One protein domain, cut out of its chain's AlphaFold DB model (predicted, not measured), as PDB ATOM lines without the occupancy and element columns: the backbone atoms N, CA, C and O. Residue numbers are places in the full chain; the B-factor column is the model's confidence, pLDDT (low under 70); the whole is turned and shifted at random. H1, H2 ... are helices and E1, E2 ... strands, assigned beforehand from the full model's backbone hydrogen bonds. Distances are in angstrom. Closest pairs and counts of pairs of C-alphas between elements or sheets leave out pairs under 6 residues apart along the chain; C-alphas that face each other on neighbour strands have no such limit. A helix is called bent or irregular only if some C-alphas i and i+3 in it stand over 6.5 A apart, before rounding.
ATOM      1  N   LEU A   7     -12.836  -4.664  28.702       53.56
ATOM      2  CA  LEU A   7     -13.833  -4.917  27.667       53.56
ATOM      3  C   LEU A   7     -13.417  -4.308  26.316       53.56
ATOM      4  O   LEU A   7     -13.540  -4.969  25.288       53.56
ATOM      5  N   ASP A   8     -12.845  -3.103  26.318       52.81
ATOM      6  CA  ASP A   8     -12.332  -2.450  25.105       52.81
ATOM      7  C   ASP A   8     -11.171  -3.248  24.486       52.81
ATOM      8  O   ASP A   8     -11.123  -3.444  23.272       52.81
ATOM      9  N   GLY A   9     -10.278  -3.802  25.315       53.88
ATOM     10  CA  GLY A   9      -9.210  -4.700  24.856       53.88
ATOM     11  C   GLY A   9      -9.729  -6.029  24.289       53.88
ATOM     12  O   GLY A   9      -9.183  -6.546  23.310       53.88
ATOM     13  N   LEU A  10     -10.816  -6.557  24.861       62.03
ATOM     14  CA  LEU A  10     -11.462  -7.796  24.420       62.03
ATOM     15  C   LEU A  10     -12.090  -7.660  23.026       62.03
ATOM     16  O   LEU A  10     -11.984  -8.573  22.199       62.03
ATOM     17  N   PHE A  11     -12.712  -6.509  22.758       55.97
ATOM     18  CA  PHE A  11     -13.298  -6.199  21.458       55.97
ATOM     19  C   PHE A  11     -12.252  -5.813  20.404       55.97
ATOM     20  O   PHE A  11     -12.462  -6.113  19.234       55.97
ATOM     21  N   TRP A  12     -11.116  -5.219  20.783       51.75
ATOM     22  CA  TRP A  12     -10.143  -4.685  19.820       51.75
ATOM     23  C   TRP A  12      -9.183  -5.727  19.204       51.75
ATOM     24  O   TRP A  12      -8.789  -5.550  18.054       51.75
ATOM     25  N   LEU A  13      -8.785  -6.807  19.907       54.38
ATOM     26  CA  LEU A  13      -7.616  -7.616  19.472       54.38
ATOM     27  C   LEU A  13      -7.801  -9.130  19.249       54.38
ATOM     28  O   LEU A  13      -6.967  -9.711  18.560       54.38
ATOM     29  N   GLY A  14      -8.829  -9.802  19.780       57.34
ATOM     30  CA  GLY A  14      -8.839 -11.283  19.767       57.34
ATOM     31  C   GLY A  14     -10.179 -11.940  19.462       57.34
ATOM     32  O   GLY A  14     -10.281 -12.751  18.541       57.34
ATOM     33  N   ILE A  15     -11.231 -11.585  20.200       62.50
ATOM     34  CA  ILE A  15     -12.498 -12.327  20.128       62.50
ATOM     35  C   ILE A  15     -13.287 -12.004  18.857       62.50
ATOM     36  O   ILE A  15     -13.859 -12.911  18.254       62.50
ATOM     37  N   GLN A  16     -13.263 -10.754  18.383       65.94
ATOM     38  CA  GLN A  16     -13.938 -10.391  17.130       65.94
ATOM     39  C   GLN A  16     -13.377 -11.160  15.927       65.94
ATOM     40  O   GLN A  16     -14.133 -11.568  15.045       65.94
ATOM     41  N   ARG A  17     -12.058 -11.412  15.902       75.31
ATOM     42  CA  ARG A  17     -11.433 -12.174  14.817       75.31
ATOM     43  C   ARG A  17     -11.857 -13.638  14.841       75.31
ATOM     44  O   ARG A  17     -12.249 -14.158  13.801       75.31
ATOM     45  N   ILE A  18     -11.836 -14.265  16.017       77.38
ATOM     46  CA  ILE A  18     -12.283 -15.653  16.188       77.38
ATOM     47  C   ILE A  18     -13.760 -15.786  15.795       77.38
ATOM     48  O   ILE A  18     -14.112 -16.700  15.056       77.38
ATOM     49  N   ALA A  19     -14.614 -14.841  16.200       73.75
ATOM     50  CA  ALA A  19     -16.023 -14.833  15.812       73.75
ATOM     51  C   ALA A  19     -16.213 -14.715  14.286       73.75
ATOM     52  O   ALA A  19     -17.022 -15.447  13.711       73.75
ATOM     53  N   ALA A  20     -15.443 -13.848  13.621       79.56
ATOM     54  CA  ALA A  20     -15.481 -13.698  12.165       79.56
ATOM     55  C   ALA A  20     -14.995 -14.960  11.431       79.56
ATOM     56  O   ALA A  20     -15.589 -15.358  10.430       79.56
ATOM     57  N   ASP A  21     -13.944 -15.615  11.925       82.31
ATOM     58  CA  ASP A  21     -13.436 -16.855  11.336       82.31
ATOM     59  C   ASP A  21     -14.419 -18.022  11.552       82.31
ATOM     60  O   ASP A  21     -14.724 -18.742  10.602       82.31
ATOM     61  N   VAL A  22     -15.029 -18.146  12.739       80.31
ATOM     62  CA  VAL A  22     -16.115 -19.115  13.002       80.31
ATOM     63  C   VAL A  22     -17.305 -18.883  12.067       80.31
ATOM     64  O   VAL A  22     -17.875 -19.840  11.541       80.31
ATOM     65  N   GLN A  23     -17.677 -17.626  11.812       80.12
ATOM     66  CA  GLN A  23     -18.742 -17.303  10.863       80.12
ATOM     67  C   GLN A  23     -18.391 -17.740   9.434       80.12
ATOM     68  O   GLN A  23     -19.223 -18.367   8.777       80.12
ATOM     69  N   ARG A  24     -17.168 -17.460   8.962       86.44
ATOM     70  CA  ARG A  24     -16.701 -17.884   7.629       86.44
ATOM     71  C   ARG A  24     -16.706 -19.403   7.479       86.44
ATOM     72  O   ARG A  24     -17.149 -19.911   6.456       86.44
ATOM     73  N   LEU A  25     -16.269 -20.125   8.508       87.25
ATOM     74  CA  LEU A  25     -16.254 -21.588   8.508       87.25
ATOM     75  C   LEU A  25     -17.669 -22.191   8.498       87.25
ATOM     76  O   LEU A  25     -17.926 -23.162   7.788       87.25
ATOM     77  N   ARG A  26     -18.624 -21.586   9.217       85.25
ATOM     78  CA  ARG A  26     -20.044 -21.973   9.116       85.25
ATOM     79  C   ARG A  26     -20.593 -21.745   7.708       85.25
ATOM     80  O   ARG A  26     -21.296 -22.599   7.179       85.25
ATOM     81  N   GLN A  27     -20.245 -20.620   7.083       85.25
ATOM     82  CA  GLN A  27     -20.644 -20.310   5.705       85.25
ATOM     83  C   GLN A  27     -20.026 -21.265   4.676       85.25
ATOM     84  O   GLN A  27     -20.668 -21.558   3.673       85.25
ATOM     85  N   SER A  28     -18.827 -21.800   4.931       91.56
ATOM     86  CA  SER A  28     -18.218 -22.838   4.089       91.56
ATOM     87  C   SER A  28     -18.790 -24.242   4.332       91.56
ATOM     88  O   SER A  28     -18.267 -25.209   3.785       91.56
ATOM     89  N   GLY A  29     -19.838 -24.373   5.153       90.69
ATOM     90  CA  GLY A  29     -20.527 -25.636   5.420       90.69
ATOM     91  C   GLY A  29     -19.977 -26.435   6.602       90.69
ATOM     92  O   GLY A  29     -20.434 -27.554   6.825       90.69
ATOM     93  N   MET A  30     -19.033 -25.893   7.381       90.25
ATOM     94  CA  MET A  30     -18.531 -26.578   8.571       90.25
ATOM     95  C   MET A  30     -19.497 -26.395   9.744       90.25
ATOM     96  O   MET A  30     -19.835 -25.272  10.129       90.25
ATOM     97  N   THR A  31     -19.937 -27.500  10.344       88.50
ATOM     98  CA  THR A  31     -20.716 -27.453  11.583       88.50
ATOM     99  C   THR A  31     -19.796 -27.023  12.719       88.50
ATOM    100  O   THR A  31     -18.825 -27.693  13.031       88.50
ATOM    101  N   ILE A  32     -20.075 -25.859  13.308       82.31
ATOM    102  CA  ILE A  32     -19.381 -25.372  14.504       82.31
ATOM    103  C   ILE A  32     -20.433 -25.100  15.566       82.31
ATOM    104  O   ILE A  32     -21.281 -24.217  15.388       82.31
ATOM    105  N   ILE A  33     -20.351 -25.819  16.676       80.88
ATOM    106  CA  ILE A  33     -21.276 -25.741  17.804       80.88
ATOM    107  C   ILE A  33     -20.665 -24.840  18.875       80.88
ATOM    108  O   ILE A  33     -19.497 -24.984  19.230       80.88
ATOM    109  N   THR A  34     -21.455 -23.900  19.387       79.50
ATOM    110  CA  THR A  34     -21.082 -23.126  20.576       79.50
ATOM    111  C   THR A  34     -21.558 -23.888  21.808       79.50
ATOM    112  O   THR A  34     -22.725 -24.273  21.863       79.50
ATOM    113  N   ARG A  35     -20.683 -24.104  22.790       79.06
ATOM    114  CA  ARG A  35     -21.026 -24.764  24.057       79.06
ATOM    115  C   ARG A  35     -20.316 -24.108  25.227       79.06
ATOM    116  O   ARG A  35     -19.220 -23.581  25.059       79.06
ATOM    117  N   ASP A  36     -20.902 -24.209  26.406       83.31
ATOM    118  CA  ASP A  36     -20.239 -23.794  27.633       83.31
ATOM    119  C   ASP A  36     -19.262 -24.878  28.104       83.31
ATOM    120  O   ASP A  36     -19.549 -26.076  28.046       83.31
ATOM    121  N   VAL A  37     -18.072 -24.449  28.515       86.12
ATOM    122  CA  VAL A  37     -16.963 -25.302  28.939       86.12
ATOM    123  C   VAL A  37     -16.438 -24.787  30.267       86.12
ATOM    124  O   VAL A  37     -16.160 -23.598  30.424       86.12
ATOM    125  N   GLU A  38     -16.287 -25.687  31.228       92.31
ATOM    126  CA  GLU A  38     -15.625 -25.376  32.486       92.31
ATOM    127  C   GLU A  38     -14.105 -25.371  32.287       92.31
ATOM    128  O   GLU A  38     -13.529 -26.321  31.755       92.31
ATOM    129  N   VAL A  39     -13.456 -24.281  32.693       88.75
ATOM    130  CA  VAL A  39     -12.008 -24.099  32.594       88.75
ATOM    131  C   VAL A  39     -11.455 -23.756  33.970       88.75
ATOM    132  O   VAL A  39     -11.929 -22.830  34.633       88.75
ATOM    133  N   SER A  40     -10.425 -24.493  34.376       90.69
ATOM    134  CA  SER A  40      -9.665 -24.259  35.602       90.69
ATOM    135  C   SER A  40      -8.329 -23.590  35.286       90.69
ATOM    136  O   SER A  40      -7.565 -24.085  34.456       90.69
ATOM    137  N   ASP A  41      -8.026 -22.501  35.979       88.19
ATOM    138  CA  ASP A  41      -6.756 -21.787  35.887       88.19
ATOM    139  C   ASP A  41      -5.921 -22.077  37.141       88.19
ATOM    140  O   ASP A  41      -6.307 -21.726  38.256       88.19
ATOM    141  N   SER A  42      -4.772 -22.736  36.969       87.12
ATOM    142  CA  SER A  42      -3.909 -23.151  38.081       87.12
ATOM    143  C   SER A  42      -3.084 -22.013  38.684       87.12
ATOM    144  O   SER A  42      -2.586 -22.156  39.796       87.12
ATOM    145  N   LEU A  43      -2.914 -20.898  37.966       89.75
ATOM    146  CA  LEU A  43      -2.177 -19.729  38.450       89.75
ATOM    147  C   LEU A  43      -3.012 -18.935  39.463       89.75
ATOM    148  O   LEU A  43      -2.486 -18.416  40.442       89.75
ATOM    149  N   THR A  44      -4.317 -18.854  39.223       89.56
ATOM    150  CA  THR A  44      -5.287 -18.122  40.047       89.56
ATOM    151  C   THR A  44      -6.129 -19.038  40.934       89.56
ATOM    152  O   THR A  44      -6.825 -18.546  41.817       89.56
ATOM    153  N   GLY A  45      -6.091 -20.355  40.708       92.25
ATOM    154  CA  GLY A  45      -6.920 -21.334  41.414       92.25
ATOM    155  C   GLY A  45      -8.415 -21.180  41.126       92.25
ATOM    156  O   GLY A  45      -9.240 -21.582  41.944       92.25
ATOM    157  N   THR A  46      -8.780 -20.555  40.001       91.00
ATOM    158  CA  THR A  46     -10.178 -20.249  39.668       91.00
ATOM    159  C   THR A  46     -10.751 -21.256  38.687       91.00
ATOM    160  O   THR A  46     -10.121 -21.582  37.682       91.00
ATOM    161  N   THR A  47     -11.985 -21.688  38.942       93.31
ATOM    162  CA  THR A  47     -12.801 -22.430  37.978       93.31
ATOM    163  C   THR A  47     -13.892 -21.510  37.460       93.31
ATOM    164  O   THR A  47     -14.577 -20.847  38.240       93.31
ATOM    165  N   ARG A  48     -14.034 -21.429  36.138       89.19
ATOM    166  CA  ARG A  48     -15.032 -20.580  35.487       89.19
ATOM    167  C   ARG A  48     -15.629 -21.285  34.278       89.19
ATOM    168  O   ARG A  48     -14.934 -22.008  33.570       89.19
ATOM    169  N   VAL A  49     -16.902 -21.021  34.020       84.25
ATOM    170  CA  VAL A  49     -17.566 -21.448  32.788       84.25
ATOM    171  C   VAL A  49     -17.321 -20.390  31.715       84.25
ATOM    172  O   VAL A  49     -17.534 -19.200  31.952       84.25
ATOM    173  N   VAL A  50     -16.848 -20.816  30.546       83.25
ATOM    174  CA  VAL A  50     -16.636 -19.960  29.372       83.25
ATOM    175  C   VAL A  50     -17.320 -20.565  28.157       83.25
ATOM    176  O   VAL A  50     -17.388 -21.784  28.017       83.25
ATOM    177  N   SER A  51     -17.780 -19.725  27.238       77.00
ATOM    178  CA  SER A  51     -18.272 -20.215  25.952       77.00
ATOM    179  C   SER A  51     -17.097 -20.603  25.050       77.00
ATOM    180  O   SER A  51     -16.164 -19.826  24.845       77.00
ATOM    181  N   GLY A  52     -17.151 -21.812  24.499       81.44
ATOM    182  CA  GLY A  52     -16.193 -22.364  23.548       81.44
ATOM    183  C   GLY A  52     -16.869 -22.853  22.267       81.44
ATOM    184  O   GLY A  52     -18.095 -22.933  22.172       81.44
ATOM    185  N   TYR A  53     -16.053 -23.198  21.272       82.00
ATOM    186  CA  TYR A  53     -16.498 -23.738  19.988       82.00
ATOM    187  C   TYR A  53     -15.988 -25.174  19.810       82.00
ATOM    188  O   TYR A  53     -14.842 -25.463  20.151       82.00
ATOM    189  N   SER A  54     -16.817 -26.065  19.266       81.06
ATOM    190  CA  SER A  54     -16.434 -27.423  18.851       81.06
ATOM    191  C   SER A  54     -16.877 -27.701  17.414       81.06
ATOM    192  O   SER A  54     -17.855 -27.110  16.953       81.06
ATOM    193  N   LEU A  55     -16.151 -28.586  16.725       83.06
ATOM    194  CA  LEU A  55     -16.509 -29.118  15.405       83.06
ATOM    195  C   LEU A  55     -17.502 -30.278  15.534       83.06
ATOM    196  O   LEU A  55     -17.408 -30.988  16.563       83.06
TER     197      LEU A  55
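AT A GLANCE: This is residues 7 to 55 of the 55 residues of the protein "DNA-binding protein" of Escherichia coli (UniProt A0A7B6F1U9). The domain is an open V: one arm is helix H2, the other is a long, bent two-stranded hairpin of E1 and E2, and residues 28 to 32 make the corner. The short helix H1 sits at the far end of the helical arm, where residues 7 to 17 stick out, and the turn of the hairpin, residues 41 to 46, sticks out at the end of the other arm. The printed part has 49 residues, with two named helices followed by two named strands in the order H1, H2, E1, E2; the sheet E1 - E2 is antiparallel and the class is mixed, helices and strands. The whole is loose, with a radius of gyration of the C-alphas of 13.4 A, and flat, spanning 39 by 25 by 12 A.

HOW THE PARTS SIT: H1, residues 7 to 13, and H2, residues 15 to 27, meet only through their link. In both helices every O i to N i+4 pair is within hydrogen-bond range. H1 is apart from E1, residues 33 to 41, and from E2, residues 46 to 54. H2 and E2 are only just apart, their closest C-alphas 8.4 A from each other. E1 and E2 form an antiparallel hairpin, with 153 degrees between their directions. The C-alphas of Asp 36 and Ser 51 face each other at 4.4 A. N 33 and O 54 are 2.8 A apart and N 46 and O 41 are 3.2 A apart, within hydrogen-bond range. E1 bends by 51 degrees at residue 36, and E2 by 59 degrees at residue 51.

IN THESE COORDINATES: H1 begins with C-alpha 7 at (-13.833, -4.917, 27.667) and is 10.6 A long from first to last C-alpha. It is neither bent nor irregular, but only just: C-alphas 10 and 13 are 6.3 A apart. H2 measures 18.4 A and ends with C-alpha 27 at (-20.644, -20.310, 5.705). E1 measures 23.5 A. E2 measures 22.9 A and ends with C-alpha 54 at (-16.434, -27.423, 18.851).

THE WHOLE: The two C-alphas farthest apart, those of Ser 28 and Gly 45, are 39.0 A apart. The printed part has no cut, and its three links are tight. The mean pLDDT of the printed part is 79.2, with residues 7 to 16 under 70.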